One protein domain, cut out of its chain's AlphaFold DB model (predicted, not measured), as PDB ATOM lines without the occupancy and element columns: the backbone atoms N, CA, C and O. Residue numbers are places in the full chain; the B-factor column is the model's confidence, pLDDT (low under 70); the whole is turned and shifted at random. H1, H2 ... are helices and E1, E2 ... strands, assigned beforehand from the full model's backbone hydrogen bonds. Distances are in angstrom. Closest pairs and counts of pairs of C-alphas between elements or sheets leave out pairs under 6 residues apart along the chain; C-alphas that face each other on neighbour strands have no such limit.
ATOM      1  N   HIS A  49     200.346 169.628 231.334       90.69
ATOM      2  CA  HIS A  49     201.583 168.899 231.602       90.69
ATOM      3  C   HIS A  49     202.126 169.199 233.006       90.69
ATOM      4  O   HIS A  49     202.419 168.284 233.771       90.69
ATOM      5  N   ASN A  50     202.202 170.476 233.381       90.12
ATOM      6  CA  ASN A  50     202.743 170.900 234.669       90.12
ATOM      7  C   ASN A  50     201.868 170.443 235.839       90.12
ATOM      8  O   ASN A  50     202.407 170.010 236.854       90.12
ATOM      9  N   ALA A  51     200.538 170.505 235.708       90.25
ATOM     10  CA  ALA A  51     199.625 170.018 236.739       90.25
ATOM     11  C   ALA A  51     199.775 168.507 236.955       90.25
ATOM     12  O   ALA A  51     199.784 168.046 238.096       90.25
ATOM     13  N   GLU A  52     199.930 167.736 235.875       91.44
ATOM     14  CA  GLU A  52     200.170 166.299 235.977       91.44
ATOM     15  C   GLU A  52     201.533 165.990 236.607       91.44
ATOM     16  O   GLU A  52     201.602 165.184 237.537       91.44
ATOM     17  N   THR A  53     202.598 166.652 236.152       92.88
ATOM     18  CA  THR A  53     203.945 166.503 236.718       92.88
ATOM     19  C   THR A  53     203.943 166.827 238.207       92.88
ATOM     20  O   THR A  53     204.378 165.997 239.000       92.88
ATOM     21  N   LEU A  54     203.372 167.969 238.603       92.06
ATOM     22  CA  LEU A  54     203.280 168.388 240.001       92.06
ATOM     23  C   LEU A  54     202.536 167.354 240.855       92.06
ATOM     24  O   LEU A  54     203.026 166.965 241.912       92.06
ATOM     25  N   ALA A  55     201.382 166.867 240.388       91.44
ATOM     26  CA  ALA A  55     200.601 165.868 241.111       91.44
ATOM     27  C   ALA A  55     201.370 164.545 241.295       91.44
ATOM     28  O   ALA A  55     201.272 163.892 242.338       91.44
ATOM     29  N   ARG A  56     202.165 164.148 240.295       90.94
ATOM     30  CA  ARG A  56     202.981 162.929 240.346       90.94
ATOM     31  C   ARG A  56     204.197 163.070 241.259       90.94
ATOM     32  O   ARG A  56     204.523 162.100 241.933       90.94
ATOM     33  N   THR A  57     204.840 164.235 241.294       92.00
ATOM     34  CA  THR A  57     206.090 164.454 242.042       92.00
ATOM     35  C   THR A  57     205.890 164.945 243.474       92.00
ATOM     36  O   THR A  57     206.820 164.836 244.264       92.00
ATOM     37  N   THR A  58     204.709 165.468 243.817       91.19
ATOM     38  CA  THR A  58     204.418 166.059 245.136       91.19
ATOM     39  C   THR A  58     203.512 165.126 245.946       91.19
ATOM     40  O   THR A  58     202.329 165.019 245.595       91.19
ATOM     41  N   PRO A  59     204.007 164.428 246.989       88.38
ATOM     42  CA  PRO A  59     203.254 163.441 247.778       88.38
ATOM     43  C   PRO A  59     201.959 163.954 248.425       88.38
ATOM     44  O   PRO A  59     200.993 163.201 248.574       88.38
ATOM     45  N   GLU A  60     201.896 165.243 248.731       90.06
ATOM     46  CA  GLU A  60     200.781 165.915 249.397       90.06
ATOM     47  C   GLU A  60     199.561 166.091 248.480       90.06
ATOM     48  O   GLU A  60     198.438 166.279 248.952       90.06
ATOM     49  N   ILE A  61     199.745 165.999 247.158       89.31
ATOM     50  CA  ILE A  61     198.646 166.115 246.197       89.31
ATOM     51  C   ILE A  61     197.878 164.796 246.132       89.31
ATOM     52  O   ILE A  61     198.269 163.836 245.473       89.31
ATOM     53  N   THR A  62     196.732 164.755 246.804       90.50
ATOM     54  CA  THR A  62     195.912 163.539 246.911       90.50
ATOM     55  C   THR A  62     194.997 163.301 245.712       90.50
ATOM     56  O   THR A  62     194.472 162.198 245.541       90.50
ATOM     57  N   ARG A  63     194.774 164.313 244.863       90.44
ATOM     58  CA  ARG A  63     193.841 164.210 243.737       90.44
ATOM     59  C   ARG A  63     194.190 165.149 242.590       90.44
ATOM     60  O   ARG A  63     194.457 166.325 242.808       90.44
ATOM     61  N   LEU A  64     194.076 164.641 241.367       90.94
ATOM     62  CA  LEU A  64     194.144 165.422 240.136       90.94
ATOM     63  C   LEU A  64     192.881 165.170 239.319       90.94
ATOM     64  O   LEU A  64     192.577 164.030 238.976       90.94
ATOM     65  N   ARG A  65     192.162 166.236 238.965       90.44
ATOM     66  CA  ARG A  65     191.008 166.169 238.066       90.44
ATOM     67  C   ARG A  65     191.235 167.048 236.850       90.44
ATOM     68  O   ARG A  65     191.634 168.201 236.995       90.44
ATOM     69  N   ARG A  66     190.933 166.524 235.663       88.44
ATOM     70  CA  ARG A  66     190.947 167.284 234.412       88.44
ATOM     71  C   ARG A  66     189.554 167.326 233.822       88.44
ATOM     72  O   ARG A  66     188.918 166.291 233.633       88.44
ATOM     73  N   TYR A  67     189.123 168.531 233.494       85.44
ATOM     74  CA  TYR A  67     187.856 168.788 232.837       85.44
ATOM     75  C   TYR A  67     188.114 169.369 231.447       85.44
ATOM     76  O   TYR A  67     188.981 170.228 231.286       85.44
ATOM     77  N   ARG A  68     187.352 168.927 230.449       84.62
ATOM     78  CA  ARG A  68     187.379 169.460 229.083       84.62
ATOM     79  C   ARG A  68     186.062 170.144 228.767       84.62
ATOM     80  O   ARG A  68     185.004 169.733 229.230       84.62
ATOM     81  N   GLY A  69     186.135 171.181 227.950       82.50
ATOM     82  CA  GLY A  69     184.973 171.842 227.377       82.50
ATOM     83  C   GLY A  69     185.330 172.427 226.021       82.50
ATOM     84  O   GLY A  69     186.496 172.719 225.759       82.50
ATOM     85  N   THR A  70     184.332 172.576 225.160       75.75
ATOM     86  CA  THR A  70     184.498 173.100 223.794       75.75
ATOM     87  C   THR A  70     184.340 174.617 223.717       75.75
ATOM     88  O   THR A  70     184.797 175.238 222.764       75.75
ATOM     89  N   THR A  71     183.721 175.234 224.725       74.06
ATOM     90  CA  THR A  71     183.495 176.684 224.802       74.06
ATOM     91  C   THR A  71     183.836 177.201 226.189       74.06
ATOM     92  O   THR A  71     183.764 176.458 227.163       74.06
ATOM     93  N   VAL A  72     184.171 178.485 226.335       66.50
ATOM     94  CA  VAL A  72     184.586 179.043 227.636       66.50
ATOM     95  C   VAL A  72     183.481 178.965 228.702       66.50
ATOM     96  O   VAL A  72     183.795 178.776 229.871       66.50
ATOM     97  N   THR A  73     182.208 179.016 228.311       67.31
ATOM     98  CA  THR A  73     181.054 179.014 229.231       67.31
ATOM     99  C   THR A  73     180.231 177.724 229.213       67.31
ATOM    100  O   THR A  73     179.288 177.599 229.987       67.31
ATOM    101  N   GLY A  74     180.546 176.775 228.329       72.69
ATOM    102  CA  GLY A  74     179.784 175.533 228.186       72.69
ATOM    103  C   GLY A  74     180.013 174.526 229.310       72.69
ATOM    104  O   GLY A  74     180.905 174.680 230.148       72.69
ATOM    105  N   GLU A  75     179.236 173.446 229.276       79.12
ATOM    106  CA  GLU A  75     179.408 172.314 230.185       79.12
ATOM    107  C   GLU A  75     180.844 171.767 230.128       79.12
ATOM    108  O   GLU A  75     181.538 171.823 229.105       79.12
ATOM    109  N   ARG A  76     181.310 171.277 231.276       81.19
ATOM    110  CA  ARG A  76     182.635 170.696 231.448       81.19
ATOM    111  C   ARG A  76     182.502 169.214 231.728       81.19
ATOM    112  O   ARG A  76     181.895 168.817 232.717       81.19
ATOM    113  N   ILE A  77     183.119 168.405 230.882       86.00
ATOM    114  CA  ILE A  77     183.139 166.953 231.024       86.00
ATOM    115  C   ILE A  77     184.410 166.575 231.778       86.00
ATOM    116  O   ILE A  77     185.510 166.981 231.397       86.00
ATOM    117  N   LEU A  78     184.261 165.809 232.857       86.81
ATOM    118  CA  LEU A  78     185.390 165.219 233.569       86.81
ATOM    119  C   LEU A  78     186.045 164.160 232.672       86.81
ATOM    120  O   LEU A  78     185.427 163.153 232.341       86.81
ATOM    121  N   GLU A  79     187.288 164.407 232.278       88.12
ATOM    122  CA  GLU A  79     188.067 163.543 231.386       88.12
ATOM    123  C   GLU A  79     189.006 162.622 232.176       88.12
ATOM    124  O   GLU A  79     189.225 161.474 231.801       88.12
ATOM    125  N   LEU A  80     189.557 163.127 233.283       89.12
ATOM    126  CA  LEU A  80     190.532 162.426 234.112       89.12
ATOM    127  C   LEU A  80     190.221 162.677 235.587       89.12
ATOM    128  O   LEU A  80     190.064 163.828 235.990       89.12
ATOM    129  N   ASP A  81     190.192 161.622 236.398       92.25
ATOM    130  CA  ASP A  81     190.151 161.703 237.862       92.25
ATOM    131  C   ASP A  81     191.180 160.717 238.411       92.25
ATOM    132  O   ASP A  81     190.972 159.505 238.388       92.25
ATOM    133  N   LEU A  82     192.330 161.231 238.839       92.19
ATOM    134  CA  LEU A  82     193.357 160.453 239.516       92.19
ATOM    135  C   LEU A  82     193.288 160.730 241.010       92.19
ATOM    136  O   LEU A  82     193.143 161.879 241.432       92.19
ATOM    137  N   HIS A  83     193.457 159.684 241.808       92.88
ATOM    138  CA  HIS A  83     193.525 159.806 243.254       92.88
ATOM    139  C   HIS A  83     194.710 159.033 243.821       92.88
ATOM    140  O   HIS A  83     195.143 158.013 243.279       92.88
ATOM    141  N   ARG A  84     195.216 159.545 244.934       90.50
ATOM    142  CA  ARG A  84     196.247 158.940 245.757       90.50
ATOM    143  C   ARG A  84     195.601 158.613 247.112       90.50
ATOM    144  O   ARG A  84     195.196 159.545 247.808       90.50
ATOM    145  N   PRO A  85     195.442 157.326 247.470       84.75
ATOM    146  CA  PRO A  85     194.760 156.930 248.702       84.75
ATOM    147  C   PRO A  85     195.558 157.273 249.966       84.75
ATOM    148  O   PRO A  85     194.965 157.617 250.983       84.75
ATOM    149  N   THR A  86     196.888 157.232 249.898       81.00
ATOM    150  CA  THR A  86     197.780 157.659 250.985       81.00
ATOM    151  C   THR A  86     198.926 158.496 250.427       81.00
ATOM    152  O   THR A  86     199.360 158.217 249.303       81.00
ATOM    153  N   PRO A  87     199.464 159.474 251.180       74.56
ATOM    154  CA  PRO A  87     200.733 160.116 250.834       74.56
ATOM    155  C   PRO A  87     201.771 159.050 250.444       74.56
ATOM    156  O   PRO A  87     201.736 157.938 250.971       74.56
ATOM    157  N   ASP A  88     202.595 159.343 249.440       75.00
ATOM    158  CA  ASP A  88     203.630 158.444 248.892       75.00
ATOM    159  C   ASP A  88     203.155 157.273 248.007       75.00
ATOM    160  O   ASP A  88     203.981 156.545 247.457       75.00
ATOM    161  N   THR A  89     201.846 157.106 247.771       81.94
ATOM    162  CA  THR A  89     201.352 156.134 246.769       81.94
ATOM    163  C   THR A  89     201.186 156.744 245.377       81.94
ATOM    164  O   THR A  89     200.970 157.945 245.210       81.94
ATOM    165  N   THR A  90     201.283 155.927 244.328       87.38
ATOM    166  CA  THR A  90     201.094 156.399 242.949       87.38
ATOM    167  C   THR A  90     199.659 156.875 242.721       87.38
ATOM    168  O   THR A  90     198.701 156.266 243.195       87.38
ATOM    169  N   LEU A  91     199.498 157.949 241.944       89.00
ATOM    170  CA  LEU A  91     198.191 158.390 241.464       89.00
ATOM    171  C   LEU A  91     197.550 157.304 240.592       89.00
ATOM    172  O   LEU A  91     198.087 156.951 239.541       89.00
ATOM    173  N   THR A  92     196.385 156.812 241.005       90.25
ATOM    174  CA  THR A  92     195.627 155.787 240.280       90.25
ATOM    175  C   THR A  92     194.326 156.360 239.723       90.25
ATOM    176  O   THR A  92     193.682 157.181 240.389       90.25
ATOM    177  N   PRO A  93     193.909 155.946 238.511       88.62
ATOM    178  CA  PRO A  93     192.620 156.336 237.965       88.62
ATOM    179  C   PRO A  93     191.499 155.916 238.906       88.62
ATOM    180  O   PRO A  93     191.356 154.744 239.252       88.62
ATOM    181  N   ARG A  94     190.669 156.876 239.299       83.38
ATOM    182  CA  ARG A  94     189.369 156.568 239.863       83.38
ATOM    183  C   ARG A  94     188.486 156.186 238.684       83.38
ATOM    184  O   ARG A  94     188.335 156.979 237.759       83.38
ATOM    185  N   LEU A  95     187.915 154.983 238.701       65.50
ATOM    186  CA  LEU A  95     186.888 154.592 237.737       65.50
ATOM    187  C   LEU A  95     185.682 155.518 237.922       65.50
ATOM    188  O   LEU A  95     184.776 155.252 238.710       65.50
ATOM    189  N   THR A  96     185.682 156.650 237.234       54.66
ATOM    190  CA  THR A  96     184.476 157.432 237.036       54.66
ATOM    191  C   THR A  96     183.651 156.696 236.007       54.66
ATOM    192  O   THR A  96     184.102 156.486 234.884       54.66
TER     193      THR A  96
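AT A GLANCE: This is residues 49 to 96 of the 111 residues of an uncharacterized protein of Arachnia propionica (UniProt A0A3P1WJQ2). A long two-stranded hairpin, E1 with E2, makes the core and runs along the longest axis, with the short helix H1 packed on the E1 side and the last stretch of the printed part folding back beside the end of E2. The loop of the hairpin, with Thr 73, lies at one end of the long axis, and the turn with Asp 88 lies at the other. The printed part has 48 residues, with one named helix and two named strands in the order H1, E1, E2; the sheet's order is E1 - E2, antiparallel. The class is mixed, helices and strands, with under half of the residues in named elements. The whole is loose, with a radius of gyration of the C-alphas of 12.2 A, and flat, spanning 36 by 23 by 12 A.

IN THESE COORDINATES: E1 is residues 63 to 68, 16.9 A from first to last C-alpha, and begins at C-alpha 63, (193.841, 164.210, 243.737). E2, the longest strand by residues, is residues 77 to 83, 17.6 A long, and ends at C-alpha 83, (193.525, 159.806, 243.254). H1 is residues 49 to 57, 12.2 A long, and begins at C-alpha 49, (201.583, 168.899, 231.602).

HOW THE PARTS SIT: E1 and E2 form a hairpin of antiparallel neighbour strands, with 167 degrees between their N-to-C directions. C-alphas 63 and 83 face each other at 4.4 A, and near the other end C-alphas 68 and 77 do so at 5.3 A. N 64 and O 82 are within hydrogen-bond range at 2.9 A, and so are N 77 and O 68 at 2.8 A. Outside the named strands, residues 92 to 93 pair with residues 82 to 83 of E2, antiparallel. H1 and E1 have 4 pairs of C-alphas within 8 A; the closest are those of Ala 55 and Leu 64, 6.5 A apart. The centres of H1 and E1 are 11.6 A apart. H1 and E2 are apart. In H1 every O i to N i+4 pair is within hydrogen-bond range.

THE WHOLE: The two C-alphas farthest apart are those of Thr 73 and Asp 88, 36.3 A, and the C-alphas of His 49 and Thr 96 are 21.3 A apart. The printed part has no cut. The link from H1 to E1, 5 residues, is tight, and the link from E1 to E2, 8 residues, is short. Residues 84 to 96 hold no named element, and their C-alphas lie 9 to 16 A from the mean of the C-alphas. The mean pLDDT of the printed part is 84.9, and residues 72 to 73 and 95 to 96 are under 70 in this model.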